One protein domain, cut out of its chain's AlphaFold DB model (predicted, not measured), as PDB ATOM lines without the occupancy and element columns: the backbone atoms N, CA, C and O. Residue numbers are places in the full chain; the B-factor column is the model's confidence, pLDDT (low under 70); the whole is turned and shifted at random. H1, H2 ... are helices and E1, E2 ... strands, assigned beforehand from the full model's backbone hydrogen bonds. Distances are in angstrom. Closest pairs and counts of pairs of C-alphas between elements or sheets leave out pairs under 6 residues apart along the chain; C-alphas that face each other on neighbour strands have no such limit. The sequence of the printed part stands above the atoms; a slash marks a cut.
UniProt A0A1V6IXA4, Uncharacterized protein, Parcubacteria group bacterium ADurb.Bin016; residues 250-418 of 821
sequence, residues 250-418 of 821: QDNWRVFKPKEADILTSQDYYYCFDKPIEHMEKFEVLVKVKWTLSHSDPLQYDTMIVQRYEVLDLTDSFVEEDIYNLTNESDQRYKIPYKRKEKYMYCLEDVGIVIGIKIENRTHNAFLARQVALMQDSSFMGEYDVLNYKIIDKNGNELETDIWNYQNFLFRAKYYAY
ATOM      1  N   GLN A 250     124.754 205.015 172.302       84.31
ATOM      2  CA  GLN A 250     126.078 204.411 172.204       84.31
ATOM      3  C   GLN A 250     127.096 205.282 172.943       84.31
ATOM      4  O   GLN A 250     127.304 206.437 172.572       84.31
ATOM      5  N   ASP A 251     127.738 204.727 173.969       81.25
ATOM      6  CA  ASP A 251     128.819 205.404 174.683       81.25
ATOM      7  C   ASP A 251     130.077 205.514 173.788       81.25
ATOM      8  O   ASP A 251     130.297 204.732 172.858       81.25
ATOM      9  N   ASN A 252     130.961 206.463 174.103       83.44
ATOM     10  CA  ASN A 252     132.327 206.480 173.561       83.44
ATOM     11  C   ASN A 252     133.226 205.449 174.269       83.44
ATOM     12  O   ASN A 252     132.941 205.054 175.397       83.44
ATOM     13  N   TRP A 253     134.346 205.068 173.640       83.44
ATOM     14  CA  TRP A 253     135.362 204.185 174.237       83.44
ATOM     15  C   TRP A 253     135.909 204.749 175.560       83.44
ATOM     16  O   TRP A 253     136.397 205.881 175.599       83.44
ATOM     17  N   ARG A 254     135.832 203.968 176.645       80.00
ATOM     18  CA  ARG A 254     136.147 204.383 178.027       80.00
ATOM     19  C   ARG A 254     136.892 203.304 178.806       80.00
ATOM     20  O   ARG A 254     136.816 202.133 178.473       80.00
ATOM     21  N   VAL A 255     137.572 203.693 179.881       77.19
ATOM     22  CA  VAL A 255     138.170 202.765 180.860       77.19
ATOM     23  C   VAL A 255     137.257 202.598 182.077       77.19
ATOM     24  O   VAL A 255     136.477 203.504 182.390       77.19
ATOM     25  N   PHE A 256     137.378 201.479 182.796       74.19
ATOM     26  CA  PHE A 256     136.827 201.360 184.152       74.19
ATOM     27  C   PHE A 256     137.485 202.386 185.083       74.19
ATOM     28  O   PHE A 256     138.684 202.651 184.975       74.19
ATOM     29  N   LYS A 257     136.706 202.966 186.001       68.06
ATOM     30  CA  LYS A 257     137.188 203.978 186.956       68.06
ATOM     31  C   LYS A 257     137.272 203.402 188.370       68.06
ATOM     32  O   LYS A 257     136.362 202.657 188.734       68.06
ATOM     33  N   PRO A 258     138.301 203.753 189.163       62.88
ATOM     34  CA  PRO A 258     138.348 203.398 190.576       62.88
ATOM     35  C   PRO A 258     137.315 204.207 191.383       62.88
ATOM     36  O   PRO A 258     136.989 205.344 191.027       62.88
ATOM     37  N   LYS A 259     136.788 203.618 192.461       59.75
ATOM     38  CA  LYS A 259     135.802 204.212 193.380       59.75
ATOM     39  C   LYS A 259     136.439 205.239 194.325       59.75
ATOM     40  O   LYS A 259     135.822 206.268 194.584       59.75
ATOM     41  N   GLU A 260     137.677 205.005 194.760       58.06
ATOM     42  CA  GLU A 260     138.476 205.910 195.598       58.06
ATOM     43  C   GLU A 260     139.888 206.089 195.020       58.06
ATOM     44  O   GLU A 260     140.401 205.211 194.327       58.06
ATOM     45  N   ALA A 261     140.513 207.245 195.269       51.06
ATOM     46  CA  ALA A 261     141.775 207.627 194.627       51.06
ATOM     47  C   ALA A 261     143.000 206.818 195.105       51.06
ATOM     48  O   ALA A 261     143.959 206.706 194.345       51.06
ATOM     49  N   ASP A 262     142.958 206.229 196.310       47.00
ATOM     50  CA  ASP A 262     144.172 205.783 197.017       47.00
ATOM     51  C   ASP A 262     144.187 204.307 197.475       47.00
ATOM     52  O   ASP A 262     145.155 203.876 198.102       47.00
ATOM     53  N   ILE A 263     143.179 203.486 197.141       46.75
ATOM     54  CA  ILE A 263     143.176 202.047 197.474       46.75
ATOM     55  C   ILE A 263     142.783 201.225 196.237       46.75
ATOM     56  O   ILE A 263     141.627 201.164 195.837       46.75
ATOM     57  N   LEU A 264     143.774 200.591 195.605       47.72
ATOM     58  CA  LEU A 264     143.606 199.757 194.409       47.72
ATOM     59  C   LEU A 264     143.404 198.287 194.811       47.72
ATOM     60  O   LEU A 264     144.298 197.466 194.603       47.72
ATOM     61  N   THR A 265     142.252 197.926 195.383       52.22
ATOM     62  CA  THR A 265     141.860 196.505 195.410       52.22
ATOM     63  C   THR A 265     141.063 196.161 194.151       52.22
ATOM     64  O   THR A 265     140.403 197.014 193.557       52.22
ATOM     65  N   SER A 266     141.101 194.903 193.697       50.28
ATOM     66  CA  SER A 266     140.364 194.428 192.508       50.28
ATOM     67  C   SER A 266     138.830 194.478 192.651       50.28
ATOM     68  O   SER A 266     138.121 193.941 191.797       50.28
ATOM     69  N   GLN A 267     138.323 195.064 193.739       50.53
ATOM     70  CA  GLN A 267     136.908 195.186 194.088       50.53
ATOM     71  C   GLN A 267     136.362 196.613 193.878       50.53
ATOM     72  O   GLN A 267     135.147 196.793 193.855       50.53
ATOM     73  N   ASP A 268     137.223 197.606 193.622       57.09
ATOM     74  CA  ASP A 268     136.858 199.031 193.681       57.09
ATOM     75  C   ASP A 268     136.732 199.720 192.310       57.09
ATOM     76  O   ASP A 268     137.043 200.901 192.188       57.09
ATOM     77  N   TYR A 269     136.285 199.024 191.256       64.19
ATOM     78  CA  TYR A 269     136.154 199.599 189.905       64.19
ATOM     79  C   TYR A 269     134.723 199.539 189.368       64.19
ATOM     80  O   TYR A 269     134.021 198.552 189.575       64.19
ATOM     81  N   TYR A 270     134.306 200.567 188.624       70.94
ATOM     82  CA  TYR A 270     132.980 200.639 188.002       70.94
ATOM     83  C   TYR A 270     133.031 201.120 186.546       70.94
ATOM     84  O   TYR A 270     133.899 201.909 186.151       70.94
ATOM     85  N   TYR A 271     132.071 200.648 185.745       77.69
ATOM     86  CA  TYR A 271     131.751 201.234 184.440       77.69
ATOM     87  C   TYR A 271     130.625 202.251 184.630       77.69
ATOM     88  O   TYR A 271     129.664 201.990 185.353       77.69
ATOM     89  N   CYS A 272     130.751 203.415 183.997       79.25
ATOM     90  CA  CYS A 272     129.783 204.504 184.097       79.25
ATOM     91  C   CYS A 272     129.126 204.735 182.738       79.25
ATOM     92  O   CYS A 272     129.781 205.220 181.806       79.25
ATOM     93  N   PHE A 273     127.840 204.400 182.662       81.19
ATOM     94  CA  PHE A 273     126.982 204.709 181.527       81.19
ATOM     95  C   PHE A 273     126.719 206.221 181.472       81.19
ATOM     96  O   PHE A 273     126.679 206.902 182.502       81.19
ATOM     97  N   ASP A 274     126.521 206.782 180.277       78.75
ATOM     98  CA  ASP A 274     126.132 208.192 180.131       78.75
ATOM     99  C   ASP A 274     124.778 208.515 180.777       78.75
ATOM    100  O   ASP A 274     124.646 209.536 181.470       78.75
ATOM    101  N   LYS A 275     123.797 207.623 180.617       80.38
ATOM    102  CA  LYS A 275     122.483 207.680 181.271       80.38
ATOM    103  C   LYS A 275     122.207 206.383 182.043       80.38
ATOM    104  O   LYS A 275     122.810 205.366 181.715       80.38
ATOM    105  N   PRO A 276     121.310 206.401 183.048       80.50
ATOM    106  CA  PRO A 276     120.852 205.178 183.701       80.50
ATOM    107  C   PRO A 276     120.413 204.129 182.676       80.50
ATOM    108  O   PRO A 276     119.735 204.481 181.711       80.50
ATOM    109  N   ILE A 277     120.816 202.871 182.846       77.50
ATOM    110  CA  ILE A 277     120.544 201.808 181.869       77.50
ATOM    111  C   ILE A 277     119.184 201.144 182.118       77.50
ATOM    112  O   ILE A 277     118.852 200.824 183.255       77.50
ATOM    113  N   GLU A 278     118.408 200.908 181.058       78.38
ATOM    114  CA  GLU A 278     117.218 200.041 181.089       78.38
ATOM    115  C   GLU A 278     117.523 198.672 180.478       78.38
ATOM    116  O   GLU A 278     117.282 197.635 181.091       78.38
ATOM    117  N   HIS A 279     118.110 198.656 179.280       80.88
ATOM    118  CA  HIS A 279     118.413 197.427 178.553       80.88
ATOM    119  C   HIS A 279     119.733 197.545 177.788       80.88
ATOM    120  O   HIS A 279     119.934 198.513 177.054       80.88
ATOM    121  N   MET A 280     120.624 196.563 177.948       83.56
ATOM    122  CA  MET A 280     121.901 196.512 177.235       83.56
ATOM    123  C   MET A 280     121.723 195.855 175.865       83.56
ATOM    124  O   MET A 280     121.365 194.687 175.787       83.56
ATOM    125  N   GLU A 281     121.999 196.598 174.794       85.56
ATOM    126  CA  GLU A 281     121.929 196.085 173.419       85.56
ATOM    127  C   GLU A 281     123.280 195.522 172.963       85.56
ATOM    128  O   GLU A 281     123.328 194.531 172.241       85.56
ATOM    129  N   LYS A 282     124.387 196.166 173.358       89.12
ATOM    130  CA  LYS A 282     125.737 195.735 172.990       89.12
ATOM    131  C   LYS A 282     126.789 196.139 174.018       89.12
ATOM    132  O   LYS A 282     126.721 197.242 174.561       89.12
ATOM    133  N   PHE A 283     127.806 195.307 174.221       88.62
ATOM    134  CA  PHE A 283     128.988 195.645 175.017       88.62
ATOM    135  C   PHE A 283     130.270 195.135 174.356       88.62
ATOM    136  O   PHE A 283     130.445 193.940 174.136       88.62
ATOM    137  N   GLU A 284     131.184 196.051 174.051       90.44
ATOM    138  CA  GLU A 284     132.387 195.792 173.264       90.44
ATOM    139  C   GLU A 284     133.656 196.178 174.027       90.44
ATOM    140  O   GLU A 284     133.683 197.153 174.783       90.44
ATOM    141  N   VAL A 285     134.731 195.435 173.771       88.56
ATOM    142  CA  VAL A 285     136.063 195.651 174.344       88.56
ATOM    143  C   VAL A 285     137.073 195.841 173.223       88.56
ATOM    144  O   VAL A 285     137.167 195.018 172.319       88.56
ATOM    145  N   LEU A 286     137.847 196.917 173.281       87.38
ATOM    146  CA  LEU A 286     138.957 197.193 172.384       87.38
ATOM    147  C   LEU A 286     140.268 196.804 173.064       87.38
ATOM    148  O   LEU A 286     140.620 197.347 174.117       87.38
ATOM    149  N   VAL A 287     141.011 195.905 172.427       85.62
ATOM    150  CA  VAL A 287     142.313 195.428 172.904       85.62
ATOM    151  C   VAL A 287     143.390 195.668 171.855       85.62
ATOM    152  O   VAL A 287     143.128 195.568 170.657       85.62
ATOM    153  N   LYS A 288     144.615 195.990 172.281       84.94
ATOM    154  CA  LYS A 288     145.757 196.124 171.370       84.94
ATOM    155  C   LYS A 288     146.462 194.779 171.240       84.94
ATOM    156  O   LYS A 288     146.846 194.178 172.238       84.94
ATOM    157  N   VAL A 289     146.645 194.310 170.014       81.88
ATOM    158  CA  VAL A 289     147.160 192.973 169.716       81.88
ATOM    159  C   VAL A 289     148.384 193.086 168.827       81.88
ATOM    160  O   VAL A 289     148.373 193.804 167.826       81.88
ATOM    161  N   LYS A 290     149.435 192.362 169.198       83.94
ATOM    162  CA  LYS A 290     150.621 192.111 168.390       83.94
ATOM    163  C   LYS A 290     150.467 190.758 167.711       83.94
ATOM    164  O   LYS A 290     150.316 189.744 168.382       83.94
ATOM    165  N   TRP A 291     150.547 190.767 166.395       80.19
ATOM    166  CA  TRP A 291     150.554 189.602 165.531       80.19
ATOM    167  C   TRP A 291     151.968 189.389 165.014       80.19
ATOM    168  O   TRP A 291     152.602 190.335 164.551       80.19
ATOM    169  N   THR A 292     152.442 188.158 165.085       81.25
ATOM    170  CA  THR A 292     153.666 187.695 164.442       81.25
ATOM    171  C   THR A 292     153.245 186.752 163.332       81.25
ATOM    172  O   THR A 292     152.597 185.736 163.588       81.25
ATOM    173  N   LEU A 293     153.594 187.108 162.106       79.88
ATOM    174  CA  LEU A 293     153.199 186.403 160.899       79.88
ATOM    175  C   LEU A 293     154.445 185.830 160.222       79.88
ATOM    176  O   LEU A 293     155.478 186.496 160.225       79.88
ATOM    177  N   SER A 294     154.363 184.632 159.649       78.56
ATOM    178  CA  SER A 294     155.376 184.083 158.738       78.56
ATOM    179  C   SER A 294     154.881 184.141 157.316       78.56
ATOM    180  O   SER A 294     153.695 183.956 157.072       78.56
ATOM    181  N   HIS A 295     155.784 184.333 156.369       75.75
ATOM    182  CA  HIS A 295     155.438 184.138 154.972       75.75
ATOM    183  C   HIS A 295     154.980 182.683 154.724       75.75
ATOM    184  O   HIS A 295     155.530 181.749 155.308       75.75
ATOM    185  N   SER A 296     153.945 182.504 153.902       69.06
ATOM    186  CA  SER A 296     153.322 181.196 153.633       69.06
ATOM    187  C   SER A 296     154.165 180.294 152.717       69.06
ATOM    188  O   SER A 296     154.006 179.073 152.743       69.06
ATOM    189  N   ASP A 297     155.096 180.865 151.938       69.88
ATOM    190  CA  ASP A 297     156.111 180.104 151.195       69.88
ATOM    191  C   ASP A 297     157.207 179.597 152.157       69.88
ATOM    192  O   ASP A 297     157.963 180.408 152.703       69.88
ATOM    193  N   PRO A 298     157.376 178.268 152.321       63.50
ATOM    194  CA  PRO A 298     158.408 177.685 153.182       63.50
ATOM    195  C   PRO A 298     159.848 178.077 152.809       63.50
ATOM    196  O   PRO A 298     160.767 177.834 153.592       63.50
ATOM    197  N   LEU A 299     160.069 178.626 151.608       67.56
ATOM    198  CA  LEU A 299     161.380 179.046 151.109       67.56
ATOM    199  C   LEU A 299     161.733 180.501 151.461       67.56
ATOM    200  O   LEU A 299     162.897 180.885 151.318       67.56
ATOM    201  N   GLN A 300     160.775 181.298 151.944       66.31
ATOM    202  CA  GLN A 300     160.996 182.673 152.395       66.31
ATOM    203  C   GLN A 300     160.800 182.766 153.912       66.31
ATOM    204  O   GLN A 300     159.690 182.894 154.414       66.31
ATOM    205  N   TYR A 301     161.898 182.730 154.669       60.25
ATOM    206  CA  TYR A 301     161.862 182.974 156.115       60.25
ATOM    207  C   TYR A 301     161.808 184.477 156.405       60.25
ATOM    208  O   TYR A 301     162.791 185.056 156.867       60.25
ATOM    209  N   ASP A 302     160.668 185.108 156.125       73.56
ATOM    210  CA  ASP A 302     160.384 186.461 156.606       73.56
ATOM    211  C   ASP A 302     159.281 186.426 157.669       73.56
ATOM    212  O   ASP A 302     158.271 185.726 157.530       73.56
ATOM    213  N   THR A 303     159.497 187.166 158.757       75.50
ATOM    214  CA  THR A 303     158.531 187.311 159.845       75.50
ATOM    215  C   THR A 303     158.096 188.759 159.957       75.50
ATOM    216  O   THR A 303     158.906 189.632 160.272       75.50
ATOM    217  N   MET A 304     156.801 189.012 159.783       78.38
ATOM    218  CA  MET A 304     156.221 190.345 159.909       78.38
ATOM    219  C   MET A 304     155.535 190.504 161.267       78.38
ATOM    220  O   MET A 304     154.769 189.643 161.699       78.38
ATOM    221  N   ILE A 305     155.778 191.634 161.935       80.62
ATOM    222  CA  ILE A 305     155.080 191.996 163.172       80.62
ATOM    223  C   ILE A 305     154.062 193.092 162.867       80.62
ATOM    224  O   ILE A 305     154.432 194.185 162.441       80.62
ATOM    225  N   VAL A 306     152.786 192.826 163.149       80.44
ATOM    226  CA  VAL A 306     151.687 193.784 162.975       80.44
ATOM    227  C   VAL A 306     151.049 194.075 164.325       80.44
ATOM    228  O   VAL A 306     150.637 193.165 165.035       80.44
ATOM    229  N   GLN A 307     150.932 195.350 164.689       83.69
ATOM    230  CA  GLN A 307     150.195 195.769 165.881       83.69
ATOM    231  C   GLN A 307     148.919 196.495 165.475       83.69
ATOM    232  O   GLN A 307     148.982 197.481 164.743       83.69
ATOM    233  N   ARG A 308     147.764 196.047 165.970       79.56
ATOM    234  CA  ARG A 308     146.483 196.722 165.724       79.56
ATOM    235  C   ARG A 308     145.515 196.558 166.884       79.56
ATOM    236  O   ARG A 308     145.731 195.737 167.771       79.56
ATOM    237  N   TYR A 309     144.456 197.355 166.868       83.56
ATOM    238  CA  TYR A 309     143.361 197.219 167.816       83.56
ATOM    239  C   TYR A 309     142.308 196.249 167.278       83.56
ATOM    240  O   TYR A 309     141.923 196.342 166.115       83.56
ATOM    241  N   GLU A 310     141.844 195.346 168.132       83.88
ATOM    242  CA  GLU A 310     140.758 194.408 167.855       83.88
ATOM    243  C   GLU A 310     139.562 194.738 168.743       83.88
ATOM    244  O   GLU A 310     139.727 194.980 169.941       83.88
ATOM    245  N   VAL A 311     138.365 194.737 168.152       87.12
ATOM    246  CA  VAL A 311     137.095 194.867 168.876       87.12
ATOM    247  C   VAL A 311     136.547 193.472 169.150       87.12
ATOM    248  O   VAL A 311     136.353 192.683 168.227       87.12
ATOM    249  N   LEU A 312     136.280 193.185 170.417       88.12
ATOM    250  CA  LEU A 312     135.711 191.935 170.905       88.12
ATOM    251  C   LEU A 312     134.315 192.209 171.463       88.12
ATOM    252  O   LEU A 312     134.126 193.163 172.215       88.12
ATOM    253  N   ASP A 313     133.342 191.380 171.095       87.00
ATOM    254  CA  ASP A 313     131.963 191.491 171.569       87.00
ATOM    255  C   ASP A 313     131.766 190.613 172.811       87.00
ATOM    256  O   ASP A 313     132.037 189.412 172.779       87.00
ATOM    257  N   LEU A 314     131.332 191.223 173.913       87.81
ATOM    258  CA  LEU A 314     131.038 190.541 175.173       87.81
ATOM    259  C   LEU A 314     129.552 190.566 175.531       87.81
ATOM    260  O   LEU A 314     129.211 190.148 176.636       87.81
ATOM    261  N   THR A 315     128.676 191.029 174.640       86.31
ATOM    262  CA  THR A 315     127.250 191.273 174.922       86.31
ATOM    263  C   THR A 315     126.570 190.077 175.591       86.31
ATOM    264  O   THR A 315     125.966 190.234 176.648       86.31
ATOM    265  N   ASP A 316     126.784 188.862 175.080       82.31
ATOM    266  CA  ASP A 316     126.176 187.628 175.612       82.31
ATOM    267  C   ASP A 316     126.639 187.253 177.030       82.31
ATOM    268  O   ASP A 316     126.059 186.380 177.687       82.31
ATOM    269  N   SER A 317     127.713 187.877 177.510       83.44
ATOM    270  CA  SER A 317     128.199 187.697 178.877       83.44
ATOM    271  C   SER A 317     127.406 188.538 179.874       83.44
ATOM    272  O   SER A 317     127.415 188.207 181.057       83.44
ATOM    273  N   PHE A 318     126.717 189.591 179.427       83.62
ATOM    274  CA  PHE A 318     125.937 190.475 180.287       83.62
ATOM    275  C   PHE A 318     124.508 189.977 180.459       83.62
ATOM    276  O   PHE A 318     123.888 189.439 179.544       83.62
ATOM    277  N   VAL A 319     123.983 190.143 181.667       84.31
ATOM    278  CA  VAL A 319     122.615 189.767 182.007       84.31
ATOM    279  C   VAL A 319     122.094 190.700 183.095       84.31
ATOM    280  O   VAL A 319     122.864 191.220 183.899       84.31
ATOM    281  N   GLU A 320     120.790 190.934 183.114       81.62
ATOM    282  CA  GLU A 320     120.157 191.714 184.171       81.62
ATOM    283  C   GLU A 320     120.319 191.037 185.541       81.62
ATOM    284  O   GLU A 320     120.224 189.815 185.635       81.62
ATOM    285  N   GLU A 321     120.534 191.825 186.596       80.00
ATOM    286  CA  GLU A 321     120.724 191.357 187.976       80.00
ATOM    287  C   GLU A 321     119.625 190.390 188.445       80.00
ATOM    288  O   GLU A 321     119.937 189.328 188.979       80.00
ATOM    289  N   ASP A 322     118.352 190.694 188.191       74.88
ATOM    290  CA  ASP A 322     117.244 189.821 188.596       74.88
ATOM    291  C   ASP A 322     117.322 188.453 187.902       74.88
ATOM    292  O   ASP A 322     117.108 187.415 188.524       74.88
ATOM    293  N   ILE A 323     117.710 188.427 186.624       77.75
ATOM    294  CA  ILE A 323     117.910 187.185 185.868       77.75
ATOM    295  C   ILE A 323     119.183 186.469 186.344       77.75
ATOM    296  O   ILE A 323     119.186 185.246 186.481       77.75
ATOM    297  N   TYR A 324     120.252 187.213 186.641       80.62
ATOM    298  CA  TYR A 324     121.493 186.680 187.201       80.62
ATOM    299  C   TYR A 324     121.232 185.939 188.516       80.62
ATOM    300  O   TYR A 324     121.664 184.797 188.687       80.62
ATOM    301  N   ASN A 325     120.462 186.549 189.418       76.12
ATOM    302  CA  ASN A 325     120.103 185.976 190.715       76.12
ATOM    303  C   ASN A 325     119.230 184.715 190.586       76.12
ATOM    304  O   ASN A 325     119.240 183.871 191.479       76.12
ATOM    305  N   LEU A 326     118.515 184.559 189.467       77.31
ATOM    306  CA  LEU A 326     117.719 183.370 189.150       77.31
ATOM    307  C   LEU A 326     118.514 182.273 188.414       77.31
ATOM    308  O   LEU A 326     118.047 181.136 188.344       77.31
ATOM    309  N   THR A 327     119.693 182.577 187.859       76.25
ATOM    310  CA  THR A 327     120.569 181.567 187.232       76.25
ATOM    311  C   THR A 327     121.334 180.726 188.256       76.25
ATOM    312  O   THR A 327     121.720 181.211 189.315       76.25
ATOM    313  N   ASN A 328     121.605 179.459 187.924       80.81
ATOM    314  CA  ASN A 328     122.373 178.545 188.777       80.81
ATOM    315  C   ASN A 328     123.824 179.028 188.976       80.81
ATOM    316  O   ASN A 328     124.416 179.620 188.071       80.81
ATOM    317  N   GLU A 329     124.445 178.688 190.112       75.81
ATOM    318  CA  GLU A 329     125.828 179.090 190.443       75.81
ATOM    319  C   GLU A 329     126.859 178.722 189.361       75.81
ATOM    320  O   GLU A 329     127.831 179.450 189.147       75.81
ATOM    321  N   SER A 330     126.666 177.598 188.657       74.38
ATOM    322  CA  SER A 330     127.534 177.193 187.546       74.38
ATOM    323  C   SER A 330     127.510 178.204 186.404       74.38
ATOM    324  O   SER A 330     128.567 178.510 185.860       74.38
ATOM    325  N   ASP A 331     126.339 178.754 186.083       72.75
ATOM    326  CA  ASP A 331     126.122 179.668 184.959       72.75
ATOM    327  C   ASP A 331     126.470 181.108 185.344       72.75
ATOM    328  O   ASP A 331     127.045 181.849 184.544       72.75
ATOM    329  N   GLN A 332     126.236 181.485 186.604       74.56
ATOM    330  CA  GLN A 332     126.636 182.778 187.166       74.56
ATOM    331  C   GLN A 332     128.151 183.029 187.069       74.56
ATOM    332  O   GLN A 332     128.589 184.167 186.870       74.56
ATOM    333  N   ARG A 333     128.984 181.975 187.122       70.00
ATOM    334  CA  ARG A 333     130.439 182.076 186.859       70.00
ATOM    335  C   ARG A 333     130.749 182.615 185.460       70.00
ATOM    336  O   ARG A 333     131.820 183.188 185.245       70.00
ATOM    337  N   TYR A 334     129.825 182.451 184.511       72.88
ATOM    338  CA  TYR A 334     129.976 182.866 183.120       72.88
ATOM    339  C   TYR A 334     129.241 184.149 182.747       72.88
ATOM    340  O   TYR A 334     129.411 184.625 181.626       72.88
ATOM    341  N   LYS A 335     128.510 184.751 183.689       78.56
ATOM    342  CA  LYS A 335     127.707 185.951 183.466       78.56
ATOM    343  C   LYS A 335     128.192 187.147 184.291       78.56
ATOM    344  O   LYS A 335     128.801 186.990 185.356       78.56
ATOM    345  N   ILE A 336     127.928 188.341 183.770       80.69
ATOM    346  CA  ILE A 336     128.234 189.643 184.364       80.69
ATOM    347  C   ILE A 336     126.895 190.364 184.595       80.69
ATOM    348  O   ILE A 336     126.213 190.672 183.615       80.69
ATOM    349  N   PRO A 337     126.483 190.600 185.855       80.12
ATOM    350  CA  PRO A 337     125.220 191.266 186.140       80.12
ATOM    351  C   PRO A 337     125.302 192.775 185.870       80.12
ATOM    352  O   PRO A 337     126.312 193.411 186.178       80.12
ATOM    353  N   TYR A 338     124.217 193.356 185.361       79.19
ATOM    354  CA  TYR A 338     123.972 194.800 185.390       79.19
ATOM    355  C   TYR A 338     122.592 195.089 185.992       79.19
ATOM    356  O   TYR A 338     121.647 194.323 185.804       79.19
ATOM    357  N   LYS A 339     122.467 196.206 186.711       80.56
ATOM    358  CA  LYS A 339     121.221 196.609 187.367       80.56
ATOM    359  C   LYS A 339     120.490 197.666 186.545       80.56
ATOM    360  O   LYS A 339     121.106 198.633 186.096       80.56
ATOM    361  N   ARG A 340     119.178 197.496 186.353       75.19
ATOM    362  CA  ARG A 340     118.337 198.520 185.713       75.19
ATOM    363  C   ARG A 340     118.279 199.786 186.565       75.19
ATOM    364  O   ARG A 340     118.387 199.722 187.785       75.19
ATOM    365  N   LYS A 341     118.038 200.931 185.923       75.50
ATOM    366  CA  LYS A 341     117.922 202.269 186.542       75.50
ATOM    367  C   LYS A 341     119.209 202.800 187.173       75.50
ATOM    368  O   LYS A 341     119.215 203.915 187.690       75.50
ATOM    369  N   GLU A 342     120.304 202.054 187.088       78.19
ATOM    370  CA  GLU A 342     121.597 202.476 187.602       78.19
ATOM    371  C   GLU A 342     122.436 203.126 186.508       78.19
ATOM    372  O   GLU A 342     122.457 202.703 185.353       78.19
ATOM    373  N   LYS A 343     123.165 204.176 186.881       81.81
ATOM    374  CA  LYS A 343     124.165 204.802 186.002       81.81
ATOM    375  C   LYS A 343     125.513 204.083 186.063       81.81
ATOM    376  O   LYS A 343     126.375 204.261 185.202       81.81
ATOM    377  N   TYR A 344     125.697 203.269 187.089       77.62
ATOM    378  CA  TYR A 344     126.963 202.652 187.415       77.62
ATOM    379  C   TYR A 344     126.776 201.150 187.523       77.62
ATOM    380  O   TYR A 344     125.855 200.664 188.173       77.62
ATOM    381  N   MET A 345     127.689 200.415 186.910       74.50
ATOM    382  CA  MET A 345     127.783 198.980 187.108       74.50
ATOM    383  C   MET A 345     128.801 198.721 188.223       74.50
ATOM    384  O   MET A 345     130.007 198.856 187.997       74.50
ATOM    385  N   TYR A 346     128.293 198.421 189.423       60.59
ATOM    386  CA  TYR A 346     129.072 198.150 190.637       60.59
ATOM    387  C   TYR A 346     129.236 196.646 190.912       60.59
ATOM    388  O   TYR A 346     128.497 195.818 190.382       60.59
ATOM    389  N   CYS A 347     130.181 196.304 191.797       52.91
ATOM    390  CA  CYS A 347     130.240 194.990 192.436       52.91
ATOM    391  C   CYS A 347     129.019 194.813 193.350       52.91
ATOM    392  O   CYS A 347     128.772 195.661 194.208       52.91
ATOM    393  N   LEU A 348     128.276 193.717 193.192       48.94
ATOM    394  CA  LEU A 348     127.328 193.277 194.216       48.94
ATOM    395  C   LEU A 348     128.151 192.769 195.402       48.94
ATOM    396  O   LEU A 348     128.986 191.881 195.230       48.94
ATOM    397  N   GLU A 349     127.960 193.372 196.577       42.41
ATOM    398  CA  GLU A 349     128.746 193.093 197.791       42.41
ATOM    399  C   GLU A 349     128.679 191.614 198.222       42.41
ATOM    400  O   GLU A 349     129.615 191.115 198.844       42.41
ATOM    401  N   ASP A 350     127.641 190.880 197.805       42.72
ATOM    402  CA  ASP A 350     127.392 189.496 198.225       42.72
ATOM    403  C   ASP A 350     128.082 188.414 197.374       42.72
ATOM    404  O   ASP A 350     128.044 187.234 197.728       42.72
ATOM    405  N   VAL A 351     128.773 188.771 196.284       42.84
ATOM    406  CA  VAL A 351     129.554 187.806 195.484       42.84
ATOM    407  C   VAL A 351     131.013 188.238 195.460       42.84
ATOM    408  O   VAL A 351     131.507 188.845 194.509       42.84
ATOM    409  N   GLY A 352     131.716 187.922 196.548       43.25
ATOM    410  CA  GLY A 352     133.158 188.097 196.649       43.25
ATOM    411  C   GLY A 352     133.876 187.495 195.437       43.25
ATOM    412  O   GLY A 352     133.692 186.326 195.111       43.25
ATOM    413  N   ILE A 353     134.744 188.310 194.830       49.50
ATOM    414  CA  ILE A 353     135.682 188.004 193.734       49.50
ATOM    415  C   ILE A 353     135.156 188.302 192.300       49.50
ATOM    416  O   ILE A 353     134.751 187.438 191.531       49.50
ATOM    417  N   VAL A 354     135.340 189.576 191.926       57.03
ATOM    418  CA  VAL A 354     136.023 190.071 190.712       57.03
ATOM    419  C   VAL A 354     135.291 190.094 189.346       57.03
ATOM    420  O   VAL A 354     135.495 189.246 188.477       57.03
ATOM    421  N   ILE A 355     134.589 191.208 189.069       60.22
ATOM    422  CA  ILE A 355     134.189 191.618 187.703       60.22
ATOM    423  C   ILE A 355     135.412 191.793 186.788       60.22
ATOM    424  O   ILE A 355     135.341 191.377 185.643       60.22
ATOM    425  N   GLY A 356     136.535 192.337 187.278       63.16
ATOM    426  CA  GLY A 356     137.798 192.443 186.525       63.16
ATOM    427  C   GLY A 356     138.259 191.111 185.913       63.16
ATOM    428  O   GLY A 356     138.291 190.999 184.699       63.16
ATOM    429  N   ILE A 357     138.485 190.076 186.729       68.00
ATOM    430  CA  ILE A 357     138.781 188.691 186.331       68.00
ATOM    431  C   ILE A 357     137.677 188.099 185.453       68.00
ATOM    432  O   ILE A 357     137.983 187.411 184.485       68.00
ATOM    433  N   LYS A 358     136.385 188.342 185.734       74.44
ATOM    434  CA  LYS A 358     135.317 187.882 184.828       74.44
ATOM    435  C   LYS A 358     135.445 188.544 183.456       74.44
ATOM    436  O   LYS A 358     135.415 187.839 182.456       74.44
ATOM    437  N   ILE A 359     135.633 189.857 183.389       77.56
ATOM    438  CA  ILE A 359     135.832 190.611 182.148       77.56
ATOM    439  C   ILE A 359     137.110 190.157 181.448       77.56
ATOM    440  O   ILE A 359     137.067 189.924 180.248       77.56
ATOM    441  N   GLU A 360     138.213 189.966 182.163       76.00
ATOM    442  CA  GLU A 360     139.482 189.458 181.632       76.00
ATOM    443  C   GLU A 360     139.297 188.074 181.016       76.00
ATOM    444  O   GLU A 360     139.591 187.891 179.837       76.00
ATOM    445  N   ASN A 361     138.702 187.135 181.754       76.81
ATOM    446  CA  ASN A 361     138.416 185.785 181.271       76.81
ATOM    447  C   ASN A 361     137.463 185.794 180.067       76.81
ATOM    448  O   ASN A 361     137.626 185.010 179.133       76.81
ATOM    449  N   ARG A 362     136.446 186.662 180.063       83.19
ATOM    450  CA  ARG A 362     135.491 186.773 178.946       83.19
ATOM    451  C   ARG A 362     136.141 187.408 177.724       83.19
ATOM    452  O   ARG A 362     135.961 186.891 176.628       83.19
ATOM    453  N   THR A 363     136.952 188.443 177.920       81.94
ATOM    454  CA  THR A 363     137.754 189.079 176.865       81.94
ATOM    455  C   THR A 363     138.734 188.070 176.276       81.94
ATOM    456  O   THR A 363     138.838 187.971 175.059       81.94
ATOM    457  N   HIS A 364     139.383 187.258 177.113       78.00
ATOM    458  CA  HIS A 364     140.258 186.174 176.679       78.00
ATOM    459  C   HIS A 364     139.523 185.148 175.819       78.00
ATOM    460  O   HIS A 364     139.955 184.846 174.709       78.00
ATOM    461  N   ASN A 365     138.369 184.664 176.278       80.25
ATOM    462  CA  ASN A 365     137.567 183.704 175.521       80.25
ATOM    463  C   ASN A 365     137.055 184.286 174.195       80.25
ATOM    464  O   ASN A 365     137.134 183.621 173.164       80.25
ATOM    465  N   ALA A 366     136.570 185.531 174.199       82.50
ATOM    466  CA  ALA A 366     136.126 186.221 172.989       82.50
ATOM    467  C   ALA A 366     137.285 186.436 172.008       82.50
ATOM    468  O   ALA A 366     137.122 186.262 170.800       82.50
ATOM    469  N   PHE A 367     138.475 186.748 172.523       81.44
ATOM    470  CA  PHE A 367     139.688 186.840 171.727       81.44
ATOM    471  C   PHE A 367     140.048 185.491 171.102       81.44
ATOM    472  O   PHE A 367     140.212 185.432 169.890       81.44
ATOM    473  N   LEU A 368     140.093 184.398 171.872       77.56
ATOM    474  CA  LEU A 368     140.350 183.054 171.338       77.56
ATOM    475  C   LEU A 368     139.325 182.644 170.268       77.56
ATOM    476  O   LEU A 368     139.701 182.109 169.226       77.56
ATOM    477  N   ALA A 369     138.040 182.933 170.477       77.88
ATOM    478  CA  ALA A 369     137.007 182.671 169.476       77.88
ATOM    479  C   ALA A 369     137.238 183.489 168.194       77.88
ATOM    480  O   ALA A 369     137.152 182.958 167.083       77.88
ATOM    481  N   ARG A 370     137.606 184.769 168.337       76.56
ATOM    482  CA  ARG A 370     137.967 185.637 167.211       76.56
ATOM    483  C   ARG A 370     139.197 185.117 166.466       76.56
ATOM    484  O   ARG A 370     139.217 185.186 165.243       76.56
ATOM    485  N   GLN A 371     140.178 184.555 167.168       71.06
ATOM    486  CA  GLN A 371     141.374 183.950 166.571       71.06
ATOM    487  C   GLN A 371     141.030 182.773 165.663       71.06
ATOM    488  O   GLN A 371     141.461 182.742 164.515       71.06
ATOM    489  N   VAL A 372     140.211 181.835 166.149       71.31
ATOM    490  CA  VAL A 372     139.769 180.684 165.347       71.31
ATOM    491  C   VAL A 372     139.066 181.149 164.072       71.31
ATOM    492  O   VAL A 372     139.352 180.629 162.998       71.31
ATOM    493  N   ALA A 373     138.209 182.168 164.172       70.94
ATOM    494  CA  ALA A 373     137.529 182.736 163.012       70.94
ATOM    495  C   ALA A 373     138.499 183.407 162.020       70.94
ATOM    496  O   ALA A 373     138.336 183.262 160.814       70.94
ATOM    497  N   LEU A 374     139.521 184.118 162.507       68.38
ATOM    498  CA  LEU A 374     140.503 184.808 161.662       68.38
ATOM    499  C   LEU A 374     141.492 183.850 160.986       68.38
ATOM    500  O   LEU A 374     141.862 184.088 159.844       68.38
ATOM    501  N   MET A 375     141.873 182.745 161.637       64.81
ATOM    502  CA  MET A 375     142.668 181.680 161.002       64.81
ATOM    503  C   MET A 375     141.910 180.969 159.869       64.81
ATOM    504  O   MET A 375     142.524 180.335 159.018       64.81
ATOM    505  N   GLN A 376     140.578 181.058 159.858       64.94
ATOM    506  CA  GLN A 376     139.726 180.503 158.803       64.94
ATOM    507  C   GLN A 376     139.435 181.515 157.680       64.94
ATOM    508  O   GLN A 376     138.931 181.129 156.625       64.94
ATOM    509  N   ASP A 377     139.767 182.795 157.874       65.38
ATOM    510  CA  ASP A 377     139.549 183.857 156.897       65.38
ATOM    511  C   ASP A 377     140.796 184.066 156.022       65.38
ATOM    512  O   ASP A 377     141.678 184.873 156.313       65.38
ATOM    513  N   SER A 378     140.845 183.343 154.899       56.94
ATOM    514  CA  SER A 378     141.923 183.438 153.898       56.94
ATOM    515  C   SER A 378     142.156 184.846 153.319       56.94
ATOM    516  O   SER A 378     143.204 185.096 152.730       56.94
ATOM    517  N   SER A 379     141.210 185.781 153.480       60.56
ATOM    518  CA  SER A 379     141.340 187.152 152.969       60.56
ATOM    519  C   SER A 379     142.098 188.089 153.913       60.56
ATOM    520  O   SER A 379     142.482 189.193 153.526       60.56
ATOM    521  N   PHE A 380     142.327 187.659 155.152       60.81
ATOM    522  CA  PHE A 380     142.727 188.548 156.232       60.81
ATOM    523  C   PHE A 380     144.220 188.901 156.263       60.81
ATOM    524  O   PHE A 380     144.568 189.986 156.730       60.81
ATOM    525  N   MET A 381     145.100 188.012 155.781       60.22
ATOM    526  CA  MET A 381     146.564 188.166 155.910       60.22
ATOM    527  C   MET A 381     147.356 187.995 154.600       60.22
ATOM    528  O   MET A 381     148.580 188.135 154.606       60.22
ATOM    529  N   GLY A 382     146.687 187.768 153.463       67.62
ATOM    530  CA  GLY A 382     147.349 187.673 152.156       67.62
ATOM    531  C   GLY A 382     148.346 186.511 152.077       67.62
ATOM    532  O   GLY A 382     147.965 185.366 152.278       67.62
ATOM    533  N   GLU A 383     149.615 186.805 151.774       67.44
ATOM    534  CA  GLU A 383     150.701 185.817 151.613       67.44
ATOM    535  C   GLU A 383     151.334 185.350 152.944       67.44
ATOM    536  O   GLU A 383     152.343 184.645 152.922       67.44
ATOM    537  N   TYR A 384     150.783 185.734 154.103       71.69
ATOM    538  CA  TYR A 384     151.350 185.428 155.421       71.69
ATOM    539  C   TYR A 384     150.415 184.581 156.302       71.69
ATOM    540  O   TYR A 384     149.230 184.885 156.440       71.69
ATOM    541  N   ASP A 385     150.988 183.591 156.985       71.25
ATOM    542  CA  ASP A 385     150.360 182.759 158.011       71.25
ATOM    543  C   ASP A 385     150.600 183.316 159.424       71.25
ATOM    544  O   ASP A 385     151.634 183.921 159.718       71.25
ATOM    545  N   VAL A 386     149.657 183.101 160.344       72.12
ATOM    546  CA  VAL A 386     149.785 183.545 161.744       72.12
ATOM    547  C   VAL A 386     150.655 182.564 162.539       72.12
ATOM    548  O   VAL A 386     150.245 181.434 162.784       72.12
ATOM    549  N   LEU A 387     151.826 183.011 163.014       70.81
ATOM    550  CA  LEU A 387     152.708 182.221 163.888       70.81
ATOM    551  C   LEU A 387     152.363 182.372 165.369       70.81
ATOM    552  O   LEU A 387     152.385 181.407 166.128       70.81
ATOM    553  N   ASN A 388     152.150 183.612 165.809       72.19
ATOM    554  CA  ASN A 388     151.915 183.937 167.212       72.19
ATOM    555  C   ASN A 388     151.107 185.229 167.321       72.19
ATOM    556  O   ASN A 388     151.196 186.108 166.465       72.19
ATOM    557  N   TYR A 389     150.354 185.379 168.398       74.69
ATOM    558  CA  TYR A 389     149.633 186.599 168.705       74.69
ATOM    559  C   TYR A 389     149.608 186.816 170.213       74.69
ATOM    560  O   TYR A 389     149.448 185.882 170.996       74.69
ATOM    561  N   LYS A 390     149.758 188.067 170.639       75.56
ATOM    562  CA  LYS A 390     149.706 188.444 172.053       75.56
ATOM    563  C   LYS A 390     149.018 189.782 172.218       75.56
ATOM    564  O   LYS A 390     149.222 190.691 171.413       75.56
ATOM    565  N   ILE A 391     148.223 189.922 173.273       74.88
ATOM    566  CA  ILE A 391     147.776 191.249 173.690       74.88
ATOM    567  C   ILE A 391     148.986 191.999 174.232       74.88
ATOM    568  O   ILE A 391     149.821 191.438 174.943       74.88
ATOM    569  N   ILE A 392     149.086 193.264 173.853       78.00
ATOM    570  CA  ILE A 392     150.143 194.160 174.299       78.00
ATOM    571  C   ILE A 392     149.546 195.315 175.093       78.00
ATOM    572  O   ILE A 392     148.434 195.769 174.818       78.00
ATOM    573  N   ASP A 393     150.297 195.805 176.073       75.00
ATOM    574  CA  ASP A 393     149.932 197.015 176.800       75.00
ATOM    575  C   ASP A 393     150.083 198.278 175.919       75.00
ATOM    576  O   ASP A 393     150.511 198.245 174.756       75.00
ATOM    577  N   LYS A 394     149.749 199.439 176.492       67.81
ATOM    578  CA  LYS A 394     149.907 200.745 175.827       67.81
ATOM    579  C   LYS A 394     151.351 201.059 175.403       67.81
ATOM    580  O   LYS A 394     151.538 201.812 174.449       67.81
ATOM    581  N   ASN A 395     152.344 200.475 176.072       72.12
ATOM    582  CA  ASN A 395     153.772 200.660 175.807       72.12
ATOM    583  C   ASN A 395     154.325 199.622 174.809       72.12
ATOM    584  O   ASN A 395     155.481 199.721 174.410       72.12
ATOM    585  N   GLY A 396     153.507 198.659 174.372       69.69
ATOM    586  CA  GLY A 396     153.903 197.599 173.448       69.69
ATOM    587  C   GLY A 396     154.528 196.373 174.115       69.69
ATOM    588  O   GLY A 396     155.027 195.505 173.397       69.69
ATOM    589  N   ASN A 397     154.491 196.276 175.447       77.62
ATOM    590  CA  ASN A 397     154.957 195.097 176.170       77.62
ATOM    591  C   ASN A 397     153.937 193.967 176.030       77.62
ATOM    592  O   ASN A 397     152.734 194.190 176.156       77.62
ATOM    593  N   GLU A 398     154.423 192.755 175.779       77.25
ATOM    594  CA  GLU A 398     153.593 191.553 175.720       77.25
ATOM    595  C   GLU A 398     153.037 191.240 177.108       77.25
ATOM    596  O   GLU A 398     153.796 191.118 178.067       77.25
ATOM    597  N   LEU A 399     151.712 191.118 177.214       68.69
ATOM    598  CA  LEU A 399     151.072 190.648 178.437       68.69
ATOM    599  C   LEU A 399     151.228 189.124 178.504       68.69
ATOM    600  O   LEU A 399     150.891 188.422 177.545       68.69
ATOM    601  N   GLU A 400     151.776 188.612 179.608       59.59
ATOM    602  CA  GLU A 400     151.858 187.168 179.837       59.59
ATOM    603  C   GLU A 400     150.449 186.567 179.930       59.59
ATOM    604  O   GLU A 400     149.513 187.199 180.426       59.59
ATOM    605  N   THR A 401     150.289 185.344 179.418       52.41
ATOM    606  CA  THR A 401     148.989 184.677 179.211       52.41
ATOM    607  C   THR A 401     148.154 184.526 180.478       52.41
ATOM    608  O   THR A 401     146.937 184.403 180.372       52.41
ATOM    609  N   ASP A 402     148.790 184.612 181.646       49.16
ATOM    610  CA  ASP A 402     148.184 184.308 182.940       49.16
ATOM    611  C   ASP A 402     147.815 185.578 183.734       49.16
ATOM    612  O   ASP A 402     147.231 185.484 184.812       49.16
ATOM    613  N   ILE A 403     148.126 186.774 183.207       52.94
ATOM    614  CA  ILE A 403     147.834 188.065 183.853       52.94
ATOM    615  C   ILE A 403     147.323 189.057 182.800       52.94
ATOM    616  O   ILE A 403     147.996 190.006 182.391       52.94
ATOM    617  N   TRP A 404     146.101 188.825 182.329       57.16
ATOM    618  CA  TRP A 404     145.369 189.833 181.567       57.16
ATOM    619  C   TRP A 404     144.977 190.927 182.551       57.16
ATOM    620  O   TRP A 404     144.496 190.602 183.622       57.16
ATOM    621  N   ASN A 405     145.227 192.196 182.227       66.25
ATOM    622  CA  ASN A 405     144.878 193.317 183.098       66.25
ATOM    623  C   ASN A 405     143.841 194.194 182.388       66.25
ATOM    624  O   ASN A 405     144.180 194.877 181.413       66.25
ATOM    625  N   TYR A 406     142.595 194.199 182.883       66.00
ATOM    626  CA  TYR A 406     141.486 194.977 182.309       66.00
ATOM    627  C   TYR A 406     141.777 196.482 182.204       66.00
ATOM    628  O   TYR A 406     141.139 197.176 181.412       66.00
ATOM    629  N   GLN A 407     142.753 197.001 182.954       66.94
ATOM    630  CA  GLN A 407     143.190 198.399 182.886       66.94
ATOM    631  C   GLN A 407     143.802 198.777 181.526       66.94
ATOM    632  O   GLN A 407     143.887 199.962 181.203       66.94
ATOM    633  N   ASN A 408     144.221 197.796 180.722       70.56
ATOM    634  CA  ASN A 408     144.743 198.017 179.372       70.56
ATOM    635  C   ASN A 408     143.656 197.994 178.283       70.56
ATOM    636  O   ASN A 408     143.979 198.128 177.101       70.56
ATOM    637  N   PHE A 409     142.384 197.809 178.649       79.19
ATOM    638  CA  PHE A 409     141.276 197.689 177.703       79.19
ATOM    639  C   PHE A 409     140.445 198.973 177.646       79.19
ATOM    640  O   PHE A 409     140.303 199.690 178.639       79.19
ATOM    641  N   LEU A 410     139.864 199.250 176.477       84.06
ATOM    642  CA  LEU A 410     138.808 200.254 176.339       84.06
ATOM    643  C   LEU A 410     137.470 199.552 176.128       84.06
ATOM    644  O   LEU A 410     137.390 198.553 175.429       84.06
ATOM    645  N   PHE A 411     136.415 200.098 176.704       85.25
ATOM    646  CA  PHE A 411     135.080 199.522 176.744       85.25
ATOM    647  C   PHE A 411     134.086 200.467 176.092       85.25
ATOM    648  O   PHE A 411     134.231 201.688 176.187       85.25
ATOM    649  N   ARG A 412     133.069 199.906 175.447       88.38
ATOM    650  CA  ARG A 412     131.973 200.662 174.850       88.38
ATOM    651  C   ARG A 412     130.667 199.900 175.010       88.38
ATOM    652  O   ARG A 412     130.589 198.739 174.623       88.38
ATOM    653  N   ALA A 413     129.635 200.574 175.506       88.00
ATOM    654  CA  ALA A 413     128.287 200.029 175.603       88.00
ATOM    655  C   ALA A 413     127.329 200.711 174.616       88.00
ATOM    656  O   ALA A 413     127.440 201.908 174.347       88.00
ATOM    657  N   LYS A 414     126.363 199.947 174.106       89.44
ATOM    658  CA  LYS A 414     125.175 200.423 173.399       89.44
ATOM    659  C   LYS A 414     123.946 199.943 174.172       89.44
ATOM    660  O   LYS A 414     123.834 198.752 174.451       89.44
ATOM    661  N   TYR A 415     123.070 200.848 174.593       85.06
ATOM    662  CA  TYR A 415     121.975 200.529 175.514       85.06
ATOM    663  C   TYR A 415     120.806 201.506 175.393       85.06
ATOM    664  O   TYR A 415     120.953 202.644 174.947       85.06
ATOM    665  N   TYR A 416     119.635 201.069 175.841       81.06
ATOM    666  CA  TYR A 416     118.471 201.926 176.026       81.06
ATOM    667  C   TYR A 416     118.543 202.587 177.399       81.06
ATOM    668  O   TYR A 416     118.766 201.914 178.409       81.06
ATOM    669  N   ALA A 417     118.375 203.908 177.439       75.94
ATOM    670  CA  ALA A 417     118.357 204.642 178.695       75.94
ATOM    671  C   ALA A 417     117.048 204.404 179.450       75.94
ATOM    672  O   ALA A 417     115.969 204.469 178.864       75.94
ATOM    673  N   TYR A 418     117.149 204.217 180.763       68.19
ATOM    674  CA  TYR A 418     116.003 204.317 181.650       68.19
ATOM    675  C   TYR A 418     115.533 205.767 181.700       68.19
ATOM    676  O   TYR A 418     116.315 206.692 181.952       68.19
TER     677      TYR A 418
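Overview. This is residues 250 to 418 of the 821 residues of an uncharacterized protein of Parcubacteria group bacterium ADurb.Bin016 (UniProt A0A1V6IXA4). A long, twisted sheet of four strands is built along E2, with E3 on one side of it and E6 and E7 one after the other on its other side; H3 lies slantwise over one face. Near the end where E2 begins sits a cluster of small parts, E4, E5, H1 and H2, with E1 apart from these four, while the turn of the E2 and E3 hairpin makes the opposite end. The printed part has 169 residues, in the order E1 E2 E3 E4 H1 H2 E5 H3 E6 E7, a mixed class of three helices and seven strands. The branched sheet is antiparallel in its pairs; E4 and E5 form a parallel pair. The whole is elongated, spanning 60 by 34 by 31 A, and only just compact, close to loose, with a radius of gyration of the C-alphas of 18.3 A.

Arrangement. E1, residues 269 to 272, pairs with no named strand; its residues 271 to 272 pair antiparallel with residues 344 to 345. E2, residues 277 to 295, forms a hairpin with E3, residues 303 to 313, at 170 degrees; N 289 and O 308 are 2.8 A apart, within hydrogen-bond range. E4, residues 318 to 320, H1, residues 321 to 326, H2, residues 329 to 332, and E5, residues 336 to 338, make a strand-helix-strand unit, two parallel neighbour strands with helices between, its crossover right-handed; N 319 and O 336 are 3.0 A apart. H1 and H2 are close but not clearly touching, their closest C-alphas, Tyr 324 and Gln 332, 6.5 A apart. H3, residues 355 to 375, is on the branched sheet over E2 and E3 at a height of 8.0 A, at 52 degrees to E2 on the local plane; its closest C-alpha pair with E3 is Ala 366 and Leu 312, 6.1 A. E6, residues 384 to 391, is antiparallel to E2, with N 292 and O 388 2.8 A apart, as is E7, residues 410 to 417, with N 284 and O 412 2.8 A apart. In H1 and H3 every O i to N i+4 pair is within hydrogen-bond range; H2 is too short for one, and its one O i to N i+3 pair is not within range.

Along the chain. E1 begins at C-alpha 269, (136.154, 199.599, 189.905). E2 is 47.5 A long and bends by 55 degrees at residue 292; E3 is 29.3 A, H3 29.7 A, E6 19.5 A and E7 21.0 A. E7 ends at C-alpha 417, (118.357, 204.642, 178.695).

Size, cuts and confidence. The C-alphas farthest apart, Leu 299 and Lys 341, are 60.7 A apart. The printed part has no cut; the links E5 to H3 and E6 to E7 are long. Mean pLDDT of the printed part is 73.0, with 53 residues under 70, among them 257 to 269 and 346 to 357.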